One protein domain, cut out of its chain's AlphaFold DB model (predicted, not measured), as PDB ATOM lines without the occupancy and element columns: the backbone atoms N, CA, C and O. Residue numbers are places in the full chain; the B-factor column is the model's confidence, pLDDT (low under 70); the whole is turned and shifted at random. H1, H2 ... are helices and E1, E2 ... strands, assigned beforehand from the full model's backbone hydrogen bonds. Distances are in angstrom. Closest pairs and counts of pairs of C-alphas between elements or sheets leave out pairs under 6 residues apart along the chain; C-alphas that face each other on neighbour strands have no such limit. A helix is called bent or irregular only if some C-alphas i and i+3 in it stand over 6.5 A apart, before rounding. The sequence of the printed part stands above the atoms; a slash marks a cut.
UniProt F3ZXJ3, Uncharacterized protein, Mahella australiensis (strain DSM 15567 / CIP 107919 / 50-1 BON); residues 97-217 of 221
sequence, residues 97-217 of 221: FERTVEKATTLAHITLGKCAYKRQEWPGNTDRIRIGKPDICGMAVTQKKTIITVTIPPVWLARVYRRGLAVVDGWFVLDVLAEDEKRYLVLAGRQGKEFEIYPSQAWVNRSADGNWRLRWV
ATOM      1  N   PHE A  97      30.108  -7.545  18.563       81.31
ATOM      2  CA  PHE A  97      29.833  -8.217  17.297       81.31
ATOM      3  C   PHE A  97      30.948  -8.014  16.262       81.31
ATOM      4  O   PHE A  97      31.425  -8.992  15.689       81.31
ATOM      5  N   GLU A  98      31.416  -6.779  16.062       81.75
ATOM      6  CA  GLU A  98      32.484  -6.468  15.102       81.75
ATOM      7  C   GLU A  98      33.805  -7.131  15.496       81.75
ATOM      8  O   GLU A  98      34.441  -7.777  14.664       81.75
ATOM      9  N   ARG A  99      34.162  -7.090  16.786       83.44
ATOM     10  CA  ARG A  99      35.330  -7.816  17.312       83.44
ATOM     11  C   ARG A  99      35.231  -9.319  17.097       83.44
ATOM     12  O   ARG A  99      36.221  -9.974  16.776       83.44
ATOM     13  N   THR A 100      34.041  -9.879  17.297       87.56
ATOM     14  CA  THR A 100      33.795 -11.310  17.099       87.56
ATOM     15  C   THR A 100      33.948 -11.676  15.629       87.56
ATOM     16  O   THR A 100      34.588 -12.678  15.324       87.56
ATOM     17  N   VAL A 101      33.420 -10.851  14.722       90.00
ATOM     18  CA  VAL A 101      33.563 -11.012  13.270       90.00
ATOM     19  C   VAL A 101      35.026 -10.957  12.847       90.00
ATOM     20  O   VAL A 101      35.486 -11.853  12.139       90.00
ATOM     21  N   GLU A 102      35.772  -9.950  13.296       89.19
ATOM     22  CA  GLU A 102      37.191  -9.801  12.971       89.19
ATOM     23  C   GLU A 102      37.998 -10.996  13.489       89.19
ATOM     24  O   GLU A 102      38.726 -11.644  12.734       89.19
ATOM     25  N   LYS A 103      37.789 -11.371  14.755       90.81
ATOM     26  CA  LYS A 103      38.457 -12.522  15.367       90.81
ATOM     27  C   LYS A 103      38.102 -13.835  14.668       90.81
ATOM     28  O   LYS A 103      38.996 -14.635  14.405       90.81
ATOM     29  N   ALA A 104      36.828 -14.060  14.345       92.62
ATOM     30  CA  ALA A 104      36.386 -15.248  13.620       92.62
ATOM     31  C   ALA A 104      37.018 -15.315  12.223       92.62
ATOM     32  O   ALA A 104      37.523 -16.366  11.843       92.62
ATOM     33  N   THR A 105      37.062 -14.193  11.500       93.00
ATOM     34  CA  THR A 105      37.648 -14.103  10.153       93.00
ATOM     35  C   THR A 105      39.141 -14.427  10.175       93.00
ATOM     36  O   THR A 105      39.600 -15.283   9.417       93.00
ATOM     37  N   THR A 106      39.889 -13.803  11.087       92.25
ATOM     38  CA  THR A 106      41.333 -14.027  11.250       92.25
ATOM     39  C   THR A 106      41.635 -15.475  11.622       92.25
ATOM     40  O   THR A 106      42.486 -16.120  11.009       92.25
ATOM     41  N   LEU A 107      40.906 -16.029  12.594       94.31
ATOM     42  CA  LEU A 107      41.114 -17.408  13.029       94.31
ATOM     43  C   LEU A 107      40.711 -18.419  11.957       94.31
ATOM     44  O   LEU A 107      41.414 -19.413  11.781       94.31
ATOM     45  N   ALA A 108      39.635 -18.172  11.212       93.06
ATOM     46  CA  ALA A 108      39.234 -19.011  10.091       93.06
ATOM     47  C   ALA A 108      40.287 -19.009   8.981       93.06
ATOM     48  O   ALA A 108      40.615 -20.073   8.468       93.06
ATOM     49  N   HIS A 109      40.881 -17.853   8.670       91.06
ATOM     50  CA  HIS A 109      41.962 -17.762   7.691       91.06
ATOM     51  C   HIS A 109      43.188 -18.596   8.108       91.06
ATOM     52  O   HIS A 109      43.658 -19.435   7.341       91.06
ATOM     53  N   ILE A 110      43.644 -18.454   9.360       90.56
ATOM     54  CA  ILE A 110      44.757 -19.250   9.915       90.56
ATOM     55  C   ILE A 110      44.432 -20.752   9.886       90.56
ATOM     56  O   ILE A 110      45.272 -21.580   9.541       90.56
ATOM     57  N   THR A 111      43.205 -21.108  10.257       91.88
ATOM     58  CA  THR A 111      42.715 -22.490  10.315       91.88
ATOM     59  C   THR A 111      42.649 -23.117   8.922       91.88
ATOM     60  O   THR A 111      43.079 -24.255   8.738       91.88
ATOM     61  N   LEU A 112      42.178 -22.370   7.923       89.94
ATOM     62  CA  LEU A 112      42.119 -22.823   6.536       89.94
ATOM     63  C   LEU A 112      43.517 -23.117   5.976       89.94
ATOM     64  O   LEU A 112      43.689 -24.074   5.225       89.94
ATOM     65  N   GLY A 113      44.533 -22.361   6.407       85.88
ATOM     66  CA  GLY A 113      45.936 -22.636   6.091       85.88
ATOM     67  C   GLY A 113      46.448 -23.992   6.593       85.88
ATOM     68  O   GLY A 113      47.404 -24.514   6.031       85.88
ATOM     69  N   LYS A 114      45.803 -24.584   7.607       87.62
ATOM     70  CA  LYS A 114      46.141 -25.909   8.158       87.62
ATOM     71  C   LYS A 114      45.373 -27.058   7.496       87.62
ATOM     72  O   LYS A 114      45.594 -28.214   7.845       87.62
ATOM     73  N   CYS A 115      44.436 -26.756   6.600       88.56
ATOM     74  CA  CYS A 115      43.599 -27.767   5.965       88.56
ATOM     75  C   CYS A 115      44.314 -28.430   4.782       88.56
ATOM     76  O   CYS A 115      45.113 -27.809   4.082       88.56
ATOM     77  N   ALA A 116      43.958 -29.683   4.513       84.69
ATOM     78  CA  ALA A 116      44.556 -30.517   3.474       84.69
ATOM     79  C   ALA A 116      44.101 -30.164   2.042       84.69
ATOM     80  O   ALA A 116      44.510 -30.818   1.087       84.69
ATOM     81  N   TYR A 117      43.276 -29.124   1.864       81.44
ATOM     82  CA  TYR A 117      42.768 -28.716   0.547       81.44
ATOM     83  C   TYR A 117      43.867 -28.274  -0.426       81.44
ATOM     84  O   TYR A 117      43.699 -28.361  -1.643       81.44
ATOM     85  N   LYS A 118      44.979 -27.752   0.100       69.44
ATOM     86  CA  LYS A 118      46.051 -27.151  -0.695       69.44
ATOM     87  C   LYS A 118      47.113 -28.201  -1.029       69.44
ATOM     88  O   LYS A 118      47.697 -28.796  -0.129       69.44
ATOM     89  N   ARG A 119      47.430 -28.376  -2.318       62.19
ATOM     90  CA  ARG A 119      48.706 -28.998  -2.726       62.19
ATOM     91  C   ARG A 119      49.840 -28.019  -2.402       62.19
ATOM     92  O   ARG A 119      49.694 -26.823  -2.646       62.19
ATOM     93  N   GLN A 120      50.928 -28.522  -1.828       51.78
ATOM     94  CA  GLN A 120      51.900 -27.762  -1.028       51.78
ATOM     95  C   GLN A 120      52.659 -26.597  -1.707       51.78
ATOM     96  O   GLN A 120      53.354 -25.889  -0.994       51.78
ATOM     97  N   GLU A 121      52.535 -26.303  -3.006       51.94
ATOM     98  CA  GLU A 121      53.522 -25.424  -3.679       51.94
ATOM     99  C   GLU A 121      52.963 -24.505  -4.779       51.94
ATOM    100  O   GLU A 121      53.580 -24.323  -5.827       51.94
ATOM    101  N   TRP A 122      51.765 -23.934  -4.619       54.00
ATOM    102  CA  TRP A 122      51.220 -23.018  -5.637       54.00
ATOM    103  C   TRP A 122      51.202 -21.565  -5.132       54.00
ATOM    104  O   TRP A 122      50.364 -21.228  -4.292       54.00
ATOM    105  N   PRO A 123      52.063 -20.669  -5.660       53.41
ATOM    106  CA  PRO A 123      52.175 -19.277  -5.200       53.41
ATOM    107  C   PRO A 123      50.956 -18.394  -5.539       53.41
ATOM    108  O   PRO A 123      50.963 -17.202  -5.253       53.41
ATOM    109  N   GLY A 124      49.899 -18.952  -6.149       59.09
ATOM    110  CA  GLY A 124      48.698 -18.224  -6.578       59.09
ATOM    111  C   GLY A 124      47.442 -18.430  -5.723       59.09
ATOM    112  O   GLY A 124      46.395 -17.876  -6.067       59.09
ATOM    113  N   ASN A 125      47.492 -19.232  -4.656       69.62
ATOM    114  CA  ASN A 125      46.290 -19.574  -3.889       69.62
ATOM    115  C   ASN A 125      45.656 -18.333  -3.245       69.62
ATOM    116  O   ASN A 125      46.332 -17.535  -2.602       69.62
ATOM    117  N   THR A 126      44.347 -18.161  -3.433       78.12
ATOM    118  CA  THR A 126      43.592 -17.046  -2.845       78.12
ATOM    119  C   THR A 126      42.509 -17.588  -1.927       78.12
ATOM    120  O   THR A 126      41.528 -18.167  -2.395       78.12
ATOM    121  N   ASP A 127      42.658 -17.339  -0.630       84.75
ATOM    122  CA  ASP A 127      41.635 -17.669   0.357       84.75
ATOM    123  C   ASP A 127      40.738 -16.455   0.593       84.75
ATOM    124  O   ASP A 127      41.214 -15.337   0.803       84.75
ATOM    125  N   ARG A 128      39.425 -16.669   0.589       89.50
ATOM    126  CA  ARG A 128      38.432 -15.634   0.883       89.50
ATOM    127  C   ARG A 128      37.564 -16.095   2.039       89.50
ATOM    128  O   ARG A 128      36.847 -17.079   1.905       89.50
ATOM    129  N   ILE A 129      37.599 -15.364   3.148       92.81
ATOM    130  CA  ILE A 129      36.712 -15.607   4.287       92.81
ATOM    131  C   ILE A 129      35.576 -14.583   4.257       92.81
ATOM    132  O   ILE A 129      35.810 -13.389   4.074       92.81
ATOM    133  N   ARG A 130      34.341 -15.055   4.415       93.31
ATOM    134  CA  ARG A 130      33.123 -14.244   4.474       93.31
ATOM    135  C   ARG A 130      32.343 -14.558   5.743       93.31
ATOM    136  O   ARG A 130      32.411 -15.671   6.263       93.31
ATOM    137  N   ILE A 131      31.565 -13.585   6.204       92.94
ATOM    138  CA  ILE A 131      30.601 -13.781   7.286       92.94
ATOM    139  C   ILE A 131      29.215 -14.011   6.694       92.94
ATOM    140  O   ILE A 131      28.770 -13.231   5.854       92.94
ATOM    141  N   GLY A 132      28.533 -15.068   7.126       92.25
ATOM    142  CA  GLY A 132      27.193 -15.389   6.640       92.25
ATOM    143  C   GLY A 132      26.771 -16.823   6.933       92.25
ATOM    144  O   GLY A 132      27.231 -17.437   7.895       92.25
ATOM    145  N   LYS A 133      25.880 -17.355   6.091       93.06
ATOM    146  CA  LYS A 133      25.441 -18.752   6.172       93.06
ATOM    147  C   LYS A 133      26.644 -19.688   5.942       93.06
ATOM    148  O   LYS A 133      27.383 -19.438   4.990       93.06
ATOM    149  N   PRO A 134      26.836 -20.732   6.775       95.12
ATOM    150  CA  PRO A 134      27.941 -21.673   6.628       95.12
ATOM    151  C   PRO A 134      28.007 -22.261   5.214       95.12
ATOM    152  O   PRO A 134      27.044 -22.883   4.766       95.12
ATOM    153  N   ASP A 135      29.131 -22.060   4.530       95.88
ATOM    154  CA  ASP A 135      29.363 -22.564   3.177       95.88
ATOM    155  C   ASP A 135      30.863 -22.637   2.856       95.88
ATOM    156  O   ASP A 135      31.675 -21.903   3.425       95.88
ATOM    157  N   ILE A 136      31.240 -23.508   1.924       93.69
ATOM    158  CA  ILE A 136      32.600 -23.586   1.393       93.69
ATOM    159  C   ILE A 136      32.570 -23.977  -0.074       93.69
ATOM    160  O   ILE A 136      31.962 -24.970  -0.453       93.69
ATOM    161  N   CYS A 137      33.289 -23.213  -0.881       90.50
ATOM    162  CA  CYS A 137      33.477 -23.493  -2.290       90.50
ATOM    163  C   CYS A 137      34.962 -23.415  -2.624       90.50
ATOM    164  O   CYS A 137      35.654 -22.468  -2.235       90.50
ATOM    165  N   GLY A 138      35.456 -24.415  -3.341       86.12
ATOM    166  CA  GLY A 138      36.813 -24.459  -3.864       86.12
ATOM    167  C   GLY A 138      36.776 -24.749  -5.350       86.12
ATOM    168  O   GLY A 138      36.080 -25.668  -5.769       86.12
ATOM    169  N   MET A 139      37.515 -23.966  -6.132       77.94
ATOM    170  CA  MET A 139      37.667 -24.197  -7.567       77.94
ATOM    171  C   MET A 139      39.118 -23.990  -7.997       77.94
ATOM    172  O   MET A 139      39.795 -23.048  -7.559       77.94
ATOM    173  N   ALA A 140      39.583 -24.847  -8.904       76.19
ATOM    174  CA  ALA A 140      40.800 -24.605  -9.663       76.19
ATOM    175  C   ALA A 140      40.492 -23.597 -10.780       76.19
ATOM    176  O   ALA A 140      39.692 -23.863 -11.669       76.19
ATOM    177  N   VAL A 141      41.118 -22.421 -10.726       73.69
ATOM    178  CA  VAL A 141      40.987 -21.401 -11.782       73.69
ATOM    179  C   VAL A 141      41.984 -21.679 -12.904       73.69
ATOM    180  O   VAL A 141      41.701 -21.438 -14.071       73.69
ATOM    181  N   THR A 142      43.160 -22.197 -12.550       70.19
ATOM    182  CA  THR A 142      44.175 -22.681 -13.491       70.19
ATOM    183  C   THR A 142      44.919 -23.870 -12.883       70.19
ATOM    184  O   THR A 142      44.807 -24.139 -11.687       70.19
ATOM    185  N   GLN A 143      45.786 -24.515 -13.670       68.00
ATOM    186  CA  GLN A 143      46.741 -25.526 -13.194       68.00
ATOM    187  C   GLN A 143      47.802 -24.991 -12.208       68.00
ATOM    188  O   GLN A 143      48.724 -25.727 -11.878       68.00
ATOM    189  N   LYS A 144      47.747 -23.718 -11.781       70.31
ATOM    190  CA  LYS A 144      48.647 -23.131 -10.764       70.31
ATOM    191  C   LYS A 144      47.930 -22.205  -9.770       70.31
ATOM    192  O   LYS A 144      48.582 -21.544  -8.960       70.31
ATOM    193  N   LYS A 145      46.593 -22.132  -9.815       75.50
ATOM    194  CA  LYS A 145      45.797 -21.212  -8.993       75.50
ATOM    195  C   LYS A 145      44.509 -21.862  -8.507       75.50
ATOM    196  O   LYS A 145      43.637 -22.189  -9.311       75.50
ATOM    197  N   THR A 146      44.357 -21.947  -7.188       77.75
ATOM    198  CA  THR A 146      43.092 -22.330  -6.551       77.75
ATOM    199  C   THR A 146      42.508 -21.152  -5.780       77.75
ATOM    200  O   THR A 146      43.239 -20.328  -5.221       77.75
ATOM    201  N   ILE A 147      41.183 -21.042  -5.793       85.25
ATOM    202  CA  ILE A 147      40.458 -20.085  -4.960       85.25
ATOM    203  C   ILE A 147      39.563 -20.885  -4.030       85.25
ATOM    204  O   ILE A 147      38.725 -21.655  -4.496       85.25
ATOM    205  N   ILE A 148      39.734 -20.675  -2.728       89.56
ATOM    206  CA  ILE A 148      38.872 -21.258  -1.704       89.56
ATOM    207  C   ILE A 148      38.110 -20.116  -1.050       89.56
ATOM    208  O   ILE A 148      38.699 -19.189  -0.494       89.56
ATOM    209  N   THR A 149      36.787 -20.164  -1.139       92.38
ATOM    210  CA  THR A 149      35.897 -19.234  -0.453       92.38
ATOM    211  C   THR A 149      35.190 -19.974   0.669       92.38
ATOM    212  O   THR A 149      34.495 -20.954   0.425       92.38
ATOM    213  N   VAL A 150      35.355 -19.487   1.893       95.06
ATOM    214  CA  VAL A 150      34.710 -20.011   3.094       95.06
ATOM    215  C   VAL A 150      33.789 -18.935   3.642       95.06
ATOM    216  O   VAL A 150      34.215 -17.802   3.865       95.06
ATOM    217  N   THR A 151      32.537 -19.290   3.894       96.38
ATOM    218  CA  THR A 151      31.580 -18.439   4.597       96.38
ATOM    219  C   THR A 151      31.274 -19.072   5.944       96.38
ATOM    220  O   THR A 151      30.867 -20.229   6.005       96.38
ATOM    221  N   ILE A 152      31.475 -18.329   7.030       96.00
ATOM    222  CA  ILE A 152      31.190 -18.792   8.392       96.00
ATOM    223  C   ILE A 152      30.276 -17.812   9.130       96.00
ATOM    224  O   ILE A 152      30.359 -16.601   8.919       96.00
ATOM    225  N   PRO A 153      29.415 -18.294  10.033       94.00
ATOM    226  CA  PRO A 153      28.651 -17.413  10.898       94.00
ATOM    227  C   PRO A 153      29.540 -16.900  12.048       94.00
ATOM    228  O   PRO A 153      30.466 -17.596  12.459       94.00
ATOM    229  N   PRO A 154      29.251 -15.738  12.664       90.12
ATOM    230  CA  PRO A 154      30.039 -15.241  13.801       90.12
ATOM    231  C   PRO A 154      30.081 -16.220  14.987       90.12
ATOM    232  O   PRO A 154      31.093 -16.331  15.681       90.12
ATOM    233  N   VAL A 155      29.007 -16.996  15.183       92.50
ATOM    234  CA  VAL A 155      28.918 -18.036  16.224       92.50
ATOM    235  C   VAL A 155      29.878 -19.212  16.003       92.50
ATOM    236  O   VAL A 155      30.105 -19.981  16.936       92.50
ATOM    237  N   TRP A 156      30.489 -19.333  14.818       95.81
ATOM    238  CA  TRP A 156      31.509 -20.340  14.505       95.81
ATOM    239  C   TRP A 156      32.653 -20.340  15.520       95.81
ATOM    240  O   TRP A 156      33.119 -21.401  15.941       95.81
ATOM    241  N   LEU A 157      33.056 -19.155  15.991       93.62
ATOM    242  CA  LEU A 157      34.110 -19.022  16.991       93.62
ATOM    243  C   LEU A 157      33.786 -19.824  18.262       93.62
ATOM    244  O   LEU A 157      34.641 -20.536  18.784       93.62
ATOM    245  N   ALA A 158      32.550 -19.727  18.751       92.56
ATOM    246  CA  ALA A 158      32.112 -20.403  19.968       92.56
ATOM    247  C   ALA A 158      31.734 -21.872  19.725       92.56
ATOM    248  O   ALA A 158      32.091 -22.734  20.527       92.56
ATOM    249  N   ARG A 159      31.022 -22.159  18.627       93.50
ATOM    250  CA  ARG A 159      30.465 -23.493  18.340       93.50
ATOM    251  C   ARG A 159      31.482 -24.467  17.756       93.50
ATOM    252  O   ARG A 159      31.335 -25.664  17.958       93.50
ATOM    253  N   VAL A 160      32.503 -23.975  17.057       95.00
ATOM    254  CA  VAL A 160      33.475 -24.814  16.344       95.00
ATOM    255  C   VAL A 160      34.888 -24.570  16.865       95.00
ATOM    256  O   VAL A 160      35.517 -25.484  17.403       95.00
ATOM    257  N   TYR A 161      35.394 -23.336  16.754       94.56
ATOM    258  CA  TYR A 161      36.807 -23.052  17.021       94.56
ATOM    259  C   TYR A 161      37.201 -23.287  18.480       94.56
ATOM    260  O   TYR A 161      38.139 -24.032  18.753       94.56
ATOM    261  N   ARG A 162      36.448 -22.726  19.436       93.00
ATOM    262  CA  ARG A 162      36.707 -22.919  20.875       93.00
ATOM    263  C   ARG A 162      36.554 -24.367  21.339       93.00
ATOM    264  O   ARG A 162      37.110 -24.715  22.373       93.00
ATOM    265  N   ARG A 163      35.830 -25.199  20.584       90.69
ATOM    266  CA  ARG A 163      35.669 -26.636  20.855       90.69
ATOM    267  C   ARG A 163      36.796 -27.488  20.255       90.69
ATOM    268  O   ARG A 163      36.781 -28.705  20.398       90.69
ATOM    269  N   GLY A 164      37.761 -26.868  19.568       91.00
ATOM    270  CA  GLY A 164      38.855 -27.576  18.901       91.00
ATOM    271  C   GLY A 164      38.416 -28.353  17.658       91.00
ATOM    272  O   GLY A 164      39.127 -29.253  17.227       91.00
ATOM    273  N   LEU A 165      37.255 -28.018  17.083       93.44
ATOM    274  CA  LEU A 165      36.677 -28.711  15.926       93.44
ATOM    275  C   LEU A 165      37.000 -28.022  14.594       93.44
ATOM    276  O   LEU A 165      36.563 -28.488  13.555       93.44
ATOM    277  N   ALA A 166      37.732 -26.903  14.601       93.88
ATOM    278  CA  ALA A 166      37.934 -26.061  13.415       93.88
ATOM    279  C   ALA A 166      38.598 -26.795  12.237       93.88
ATOM    280  O   ALA A 166      38.241 -26.550  11.084       93.88
ATOM    281  N   VAL A 167      39.525 -27.710  12.541       94.38
ATOM    282  CA  VAL A 167      40.092 -28.667  11.585       94.38
ATOM    283  C   VAL A 167      40.015 -30.057  12.190       94.38
ATOM    284  O   VAL A 167      40.540 -30.275  13.281       94.38
ATOM    285  N   VAL A 168      39.412 -31.001  11.472       93.31
ATOM    286  CA  VAL A 168      39.364 -32.416  11.868       93.31
ATOM    287  C   VAL A 168      39.823 -33.267  10.695       93.31
ATOM    288  O   VAL A 168      39.294 -33.125   9.596       93.31
ATOM    289  N   ASP A 169      40.833 -34.116  10.913       90.56
ATOM    290  CA  ASP A 169      41.481 -34.926   9.863       90.56
ATOM    291  C   ASP A 169      41.877 -34.108   8.607       90.56
ATOM    292  O   ASP A 169      41.810 -34.590   7.479       90.56
ATOM    293  N   GLY A 170      42.268 -32.840   8.789       90.19
ATOM    294  CA  GLY A 170      42.647 -31.937   7.694       90.19
ATOM    295  C   GLY A 170      41.482 -31.233   6.986       90.19
ATOM    296  O   GLY A 170      41.729 -30.460   6.061       90.19
ATOM    297  N   TRP A 171      40.236 -31.436   7.421       94.25
ATOM    298  CA  TRP A 171      39.045 -30.811   6.838       94.25
ATOM    299  C   TRP A 171      38.557 -29.631   7.670       94.25
ATOM    300  O   TRP A 171      38.484 -29.718   8.897       94.25
ATOM    301  N   PHE A 172      38.175 -28.543   7.001       95.50
ATOM    302  CA  PHE A 172      37.619 -27.365   7.654       95.50
ATOM    303  C   PHE A 172      36.164 -27.611   8.049       95.50
ATOM    304  O   PHE A 172      35.330 -27.944   7.200       95.50
ATOM    305  N   VAL A 173      35.847 -27.402   9.324       96.62
ATOM    306  CA  VAL A 173      34.479 -27.508   9.842       96.62
ATOM    307  C   VAL A 173      33.810 -26.135   9.826       96.62
ATOM    308  O   VAL A 173      34.313 -25.169  10.397       96.62
ATOM    309  N   LEU A 174      32.654 -26.058   9.173       95.81
ATOM    310  CA  LEU A 174      31.864 -24.845   8.964       95.81
ATOM    311  C   LEU A 174      30.852 -24.577  10.074       95.81
ATOM    312  O   LEU A 174      30.612 -23.420  10.403       95.81
ATOM    313  N   ASP A 175      30.227 -25.620  10.620       95.94
ATOM    314  CA  ASP A 175      29.267 -25.496  11.720       95.94
ATOM    315  C   ASP A 175      29.021 -26.847  12.403       95.94
ATOM    316  O   ASP A 175      29.282 -27.907  11.831       95.94
ATOM    317  N   VAL A 176      28.464 -26.801  13.613       94.81
ATOM    318  CA  VAL A 176      27.905 -27.966  14.309       94.81
ATOM    319  C   VAL A 176      26.393 -27.972  14.085       94.81
ATOM    320  O   VAL A 176      25.695 -27.037  14.472       94.81
ATOM    321  N   LEU A 177      25.880 -29.023  13.453       93.12
ATOM    322  CA  LEU A 177      24.460 -29.180  13.138       93.12
ATOM    323  C   LEU A 177      23.696 -29.840  14.287       93.12
ATOM    324  O   LEU A 177      22.595 -29.411  14.611       93.12
ATOM    325  N   ALA A 178      24.293 -30.857  14.908       90.56
ATOM    326  CA  ALA A 178      23.736 -31.539  16.069       90.56
ATOM    327  C   ALA A 178      24.856 -32.036  16.989       90.56
ATOM    328  O   ALA A 178      25.988 -32.262  16.556       90.56
ATOM    329  N   GLU A 179      24.520 -32.209  18.259       89.75
ATOM    330  CA  GLU A 179      25.401 -32.706  19.308       89.75
ATOM    331  C   GLU A 179      24.688 -33.853  20.025       89.75
ATOM    332  O   GLU A 179      23.499 -33.765  20.317       89.75
ATOM    333  N   ASP A 180      25.424 -34.932  20.247       82.00
ATOM    334  CA  ASP A 180      25.020 -36.130  20.978       82.00
ATOM    335  C   ASP A 180      26.124 -36.411  22.017       82.00
ATOM    336  O   ASP A 180      27.236 -35.891  21.882       82.00
ATOM    337  N   GLU A 181      25.874 -37.234  23.036       76.06
ATOM    338  CA  GLU A 181      26.741 -37.356  24.230       76.06
ATOM    339  C   GLU A 181      28.218 -37.675  23.921       76.06
ATOM    340  O   GLU A 181      29.109 -37.409  24.729       76.06
ATOM    341  N   LYS A 182      28.502 -38.259  22.748       80.31
ATOM    342  CA  LYS A 182      29.848 -38.693  22.332       80.31
ATOM    343  C   LYS A 182      30.278 -38.219  20.940       80.31
ATOM    344  O   LYS A 182      31.391 -38.539  20.515       80.31
ATOM    345  N   ARG A 183      29.422 -37.500  20.204       88.88
ATOM    346  CA  ARG A 183      29.654 -37.178  18.784       88.88
ATOM    347  C   ARG A 183      28.993 -35.877  18.350       88.88
ATOM    348  O   ARG A 183      27.939 -35.502  18.846       88.88
ATOM    349  N   TYR A 184      29.584 -35.243  17.345       93.00
ATOM    350  CA  TYR A 184      29.032 -34.056  16.701       93.00
ATOM    351  C   TYR A 184      28.658 -34.371  15.259       93.00
ATOM    352  O   TYR A 184      29.480 -34.893  14.506       93.00
ATOM    353  N   LEU A 185      27.441 -34.018  14.852       94.69
ATOM    354  CA  LEU A 185      27.118 -33.889  13.437       94.69
ATOM    355  C   LEU A 185      27.581 -32.509  12.994       94.69
ATOM    356  O   LEU A 185      27.089 -31.499  13.496       94.69
ATOM    357  N   VAL A 186      28.508 -32.456  12.053       95.88
ATOM    358  CA  VAL A 186      29.084 -31.203  11.572       95.88
ATOM    359  C   VAL A 186      28.829 -31.013  10.087       95.88
ATOM    360  O   VAL A 186      28.646 -31.974   9.337       95.88
ATOM    361  N   LEU A 187      28.858 -29.756   9.661       96.62
ATOM    362  CA  LEU A 187      29.025 -29.387   8.265       96.62
ATOM    363  C   LEU A 187      30.508 -29.099   8.035       96.62
ATOM    364  O   LEU A 187      31.071 -28.246   8.715       96.62
ATOM    365  N   ALA A 188      31.149 -29.791   7.101       95.94
ATOM    366  CA  ALA A 188      32.567 -29.625   6.797       95.94
ATOM    367  C   ALA A 188      32.801 -29.561   5.286       95.94
ATOM    368  O   ALA A 188      31.992 -30.056   4.503       95.94
ATOM    369  N   GLY A 189      33.909 -28.957   4.862       94.62
ATOM    370  CA  GLY A 189      34.281 -28.939   3.451       94.62
ATOM    371  C   GLY A 189      34.845 -30.281   3.014       94.62
ATOM    372  O   GLY A 189      35.915 -30.683   3.474       94.62
ATOM    373  N   ARG A 190      34.154 -30.966   2.109       92.62
ATOM    374  CA  ARG A 190      34.648 -32.187   1.476       92.62
ATOM    375  C   ARG A 190      35.302 -31.831   0.153       92.62
ATOM    376  O   ARG A 190      34.744 -31.058  -0.619       92.62
ATOM    377  N   GLN A 191      36.467 -32.410  -0.113       89.62
ATOM    378  CA  GLN A 191      37.105 -32.300  -1.419       89.62
ATOM    379  C   GLN A 191      36.601 -33.414  -2.342       89.62
ATOM    380  O   GLN A 191      36.670 -34.599  -2.006       89.62
ATOM    381  N   GLY A 192      36.049 -33.012  -3.481       85.31
ATOM    382  CA  GLY A 192      35.610 -33.865  -4.575       85.31
ATOM    383  C   GLY A 192      36.691 -34.076  -5.634       85.31
ATOM    384  O   GLY A 192      37.890 -33.909  -5.392       85.31
ATOM    385  N   LYS A 193      36.248 -34.464  -6.835       79.19
ATOM    386  CA  LYS A 193      37.117 -34.560  -8.015       79.19
ATOM    387  C   LYS A 193      37.539 -33.153  -8.457       79.19
ATOM    388  O   LYS A 193      36.894 -32.171  -8.111       79.19
ATOM    389  N   GLU A 194      38.656 -33.057  -9.175       74.94
ATOM    390  CA  GLU A 194      39.103 -31.800  -9.809       74.94
ATOM    391  C   GLU A 194      39.274 -30.594  -8.860       74.94
ATOM    392  O   GLU A 194      39.213 -29.447  -9.290       74.94
ATOM    393  N   PHE A 195      39.560 -30.841  -7.575       77.31
ATOM    394  CA  PHE A 195      39.680 -29.811  -6.527       77.31
ATOM    395  C   PHE A 195      38.392 -29.053  -6.200       77.31
ATOM    396  O   PHE A 195      38.454 -28.019  -5.531       77.31
ATOM    397  N   GLU A 196      37.238 -29.573  -6.606       85.94
ATOM    398  CA  GLU A 196      35.973 -29.055  -6.113       85.94
ATOM    399  C   GLU A 196      35.916 -29.238  -4.593       85.94
ATOM    400  O   GLU A 196      36.178 -30.325  -4.073       85.94
ATOM    401  N   ILE A 197      35.602 -28.172  -3.863       90.75
ATOM    402  CA  ILE A 197      35.319 -28.251  -2.429       90.75
ATOM    403  C   ILE A 197      33.875 -27.831  -2.244       90.75
ATOM    404  O   ILE A 197      33.488 -26.771  -2.729       90.75
ATOM    405  N   TYR A 198      33.105 -28.646  -1.533       91.94
ATOM    406  CA  TYR A 198      31.695 -28.391  -1.261       91.94
ATOM    407  C   TYR A 198      31.353 -28.738   0.193       91.94
ATOM    408  O   TYR A 198      32.019 -29.579   0.812       91.94
ATOM    409  N   PRO A 199      30.319 -28.112   0.776       94.62
ATOM    410  CA  PRO A 199      29.881 -28.443   2.123       94.62
ATOM    411  C   PRO A 199      29.225 -29.832   2.146       94.62
ATOM    412  O   PRO A 199      28.320 -30.134   1.368       94.62
ATOM    413  N   SER A 200      29.648 -30.682   3.076       95.19
ATOM    414  CA  SER A 200      29.081 -32.012   3.298       95.19
ATOM    415  C   SER A 200      28.942 -32.294   4.788       95.19
ATOM    416  O   SER A 200      29.718 -31.811   5.612       95.19
ATOM    417  N   GLN A 201      27.948 -33.104   5.140       95.94
ATOM    418  CA  GLN A 201      27.747 -33.536   6.519       95.94
ATOM    419  C   GLN A 201      28.730 -34.645   6.891       95.94
ATOM    420  O   GLN A 201      29.028 -35.533   6.084       95.94
ATOM    421  N   ALA A 202      29.210 -34.603   8.128       94.88
ATOM    422  CA  ALA A 202      30.078 -35.622   8.687       94.88
ATOM    423  C   ALA A 202      29.837 -35.797  10.184       94.88
ATOM    424  O   ALA A 202      29.485 -34.854  10.888       94.88
ATOM    425  N   TRP A 203      30.074 -37.007  10.672       94.19
ATOM    426  CA  TRP A 203      30.167 -37.291  12.093       94.19
ATOM    427  C   TRP A 203      31.594 -37.073  12.569       94.19
ATOM    428  O   TRP A 203      32.533 -37.622  11.993       94.19
ATOM    429  N   VAL A 204      31.745 -36.301  13.638       94.12
ATOM    430  CA  VAL A 204      33.009 -36.119  14.341       94.12
ATOM    431  C   VAL A 204      32.931 -36.827  15.685       94.12
ATOM    432  O   VAL A 204      32.095 -36.495  16.524       94.12
ATOM    433  N   ASN A 205      33.821 -37.799  15.877       92.06
ATOM    434  CA  ASN A 205      33.915 -38.605  17.090       92.06
ATOM    435  C   ASN A 205      35.276 -38.392  17.743       92.06
ATOM    436  O   ASN A 205      36.281 -38.196  17.051       92.06
ATOM    437  N   ARG A 206      35.328 -38.479  19.070       86.19
ATOM    438  CA  ARG A 206      36.600 -38.484  19.791       86.19
ATOM    439  C   ARG A 206      37.184 -39.898  19.776       86.19
ATOM    440  O   ARG A 206      36.508 -40.839  20.183       86.19
ATOM    441  N   SER A 207      38.407 -40.052  19.274       80.88
ATOM    442  CA  SER A 207      39.167 -41.308  19.339       80.88
ATOM    443  C   SER A 207      39.590 -41.609  20.781       80.88
ATOM    444  O   SER A 207      39.643 -40.699  21.613       80.88
ATOM    445  N   ALA A 208      39.959 -42.863  21.054       75.94
ATOM    446  CA  ALA A 208      40.559 -43.273  22.327       75.94
ATOM    447  C   ALA A 208      41.838 -42.472  22.650       75.94
ATOM    448  O   ALA A 208      42.087 -42.144  23.804       75.94
ATOM    449  N   ASP A 209      42.572 -42.048  21.615       78.25
ATOM    450  CA  ASP A 209      43.793 -41.231  21.719       78.25
ATOM    451  C   ASP A 209      43.512 -39.739  21.992       78.25
ATOM    452  O   ASP A 209      44.406 -38.901  21.931       78.25
ATOM    453  N   GLY A 210      42.246 -39.364  22.206       78.31
ATOM    454  CA  GLY A 210      41.821 -37.988  22.472       78.31
ATOM    455  C   GLY A 210      41.658 -37.096  21.234       78.31
ATOM    456  O   GLY A 210      41.067 -36.021  21.363       78.31
ATOM    457  N   ASN A 211      42.105 -37.545  20.054       84.19
ATOM    458  CA  ASN A 211      41.999 -36.827  18.779       84.19
ATOM    459  C   ASN A 211      40.603 -36.925  18.144       84.19
ATOM    460  O   ASN A 211      39.930 -37.951  18.247       84.19
ATOM    461  N   TRP A 212      40.186 -35.880  17.430       88.88
ATOM    462  CA  TRP A 212      38.941 -35.881  16.659       88.88
ATOM    463  C   TRP A 212      39.109 -36.624  15.332       88.88
ATOM    464  O   TRP A 212      40.086 -36.403  14.619       88.88
ATOM    465  N   ARG A 213      38.136 -37.475  14.995       91.69
ATOM    466  CA  ARG A 213      38.058 -38.199  13.721       91.69
ATOM    467  C   ARG A 213      36.771 -37.863  12.988       91.69
ATOM    468  O   ARG A 213      35.703 -37.891  13.599       91.69
ATOM    469  N   LEU A 214      36.866 -37.602  11.689       92.81
ATOM    470  CA  LEU A 214      35.751 -37.241  10.823       92.81
ATOM    471  C   LEU A 214      35.342 -38.424   9.933       92.81
ATOM    472  O   LEU A 214      36.160 -39.022   9.238       92.81
ATOM    473  N   ARG A 215      34.046 -38.751   9.921       93.00
ATOM    474  CA  ARG A 215      33.435 -39.742   9.023       93.00
ATOM    475  C   ARG A 215      32.300 -39.105   8.234       93.00
ATOM    476  O   ARG A 215      31.307 -38.676   8.812       93.00
ATOM    477  N   TRP A 216      32.433 -39.064   6.912       93.75
ATOM    478  CA  TRP A 216      31.412 -38.500   6.030       93.75
ATOM    479  C   TRP A 216      30.093 -39.268   6.127       93.75
ATOM    480  O   TRP A 216      30.082 -40.500   6.129       93.75
ATOM    481  N   VAL A 217      28.981 -38.536   6.164       91.12
ATOM    482  CA  VAL A 217      27.652 -39.130   6.002       91.12
ATOM    483  C   VAL A 217      27.453 -39.384   4.511       91.12
ATOM    484  O   VAL A 217      27.486 -38.453   3.706       91.12
TER     485      VAL A 217
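What this domain is: This is residues 97 to 217 of the 221 residues of an uncharacterized protein of Mahella australiensis (strain DSM 15567 / CIP 107919 / 50-1 BON) (UniProt F3ZXJ3). A strongly twisted, bent sheet of four strands, E4 to E7, and a smaller sheet of three, E1 to E3, stand splayed and only partly face to face, with the helix H1 packed over E1 on one face of the smaller sheet. The end of H1 reaches E4, and the short helix H2 lies where the chain crosses from the smaller sheet to the larger. The printed part has 121 residues, with named elements in the order H1 E1 E2 E3 H2 E4 E5 E6 E7; the class is mixed, helices and strands. The order E4 E5 E6 E7 is all antiparallel, and E1 E3 E2 is mixed. The whole is compact, with a radius of gyration of the C-alphas of 14.1 A, and spans 44 by 34 by 23 A.

How they stand to each other: Start at E4, residues 171 to 180, E5, 183 to 191, E6, 197 to 206, and E7, 212 to 216: a meander, each strand the antiparallel neighbour of the one before. Look for N 185 and O 178 at 2.8 A, N 186 and O 202 at 2.8 A, and N 203 and O 215 at 2.8 A. E4 bends by 83 degrees at residue 174. The other sheet holds E1, residues 126 to 131, parallel to E3, 145 to 152, with N 128 and O 148 at 2.8 A; E3 makes a hairpin with E2, 135 to 142, with N 149 and O 137 at 2.8 A. The sheets form a sandwich, two sheets face to face, their best planes 39 degrees apart; the closest C-alphas of E2 and E6 are those of Gly 138 and Ile 197, 4.3 A apart. H1, residues 97 to 112, is on the E1 E3 E2 sheet at a height over the sheet of 8.0 A, making two layers, a helix on one face of a sheet. Its closest C-alpha pair with E1 is Thr 105 and Ile 129, 6.1 A. With residues 100 to 104 alone it touches H2, residues 156 to 159; the closest C-alphas are those of Ala 104 and Leu 157, 5.5 A. H2 only grazes the four-stranded sheet, its closest C-alphas with E4 being Trp 156 and Asp 175, 6.3 A. In H1 every O i to N i+4 pair is within hydrogen-bond range; H2 is too short for one.

Where its parts are: Find C-alpha 97 at (29.833, -8.217, 17.297); H1 runs 21.9 A to C-alpha 112. E1 covers 16.8 A, E2 22.3 A, E3 22.8 A and H2 5.1 A. E4 begins at C-alpha 171, (39.045, -30.811, 6.838), and covers 20.6 A, E5 22.1 A, E6 24.5 A. E7, 13.3 A, ends at C-alpha 216, (31.412, -38.500, 6.030).

The domain as a whole: The two C-alphas farthest apart, those of Thr 142 and Glu 181, are 44.1 A apart. The printed part has no cut; the links H1 to E1 and H2 to E4 are long. Mean pLDDT of the printed part is 87.1, and residues 118 to 125 and 143 are under 70.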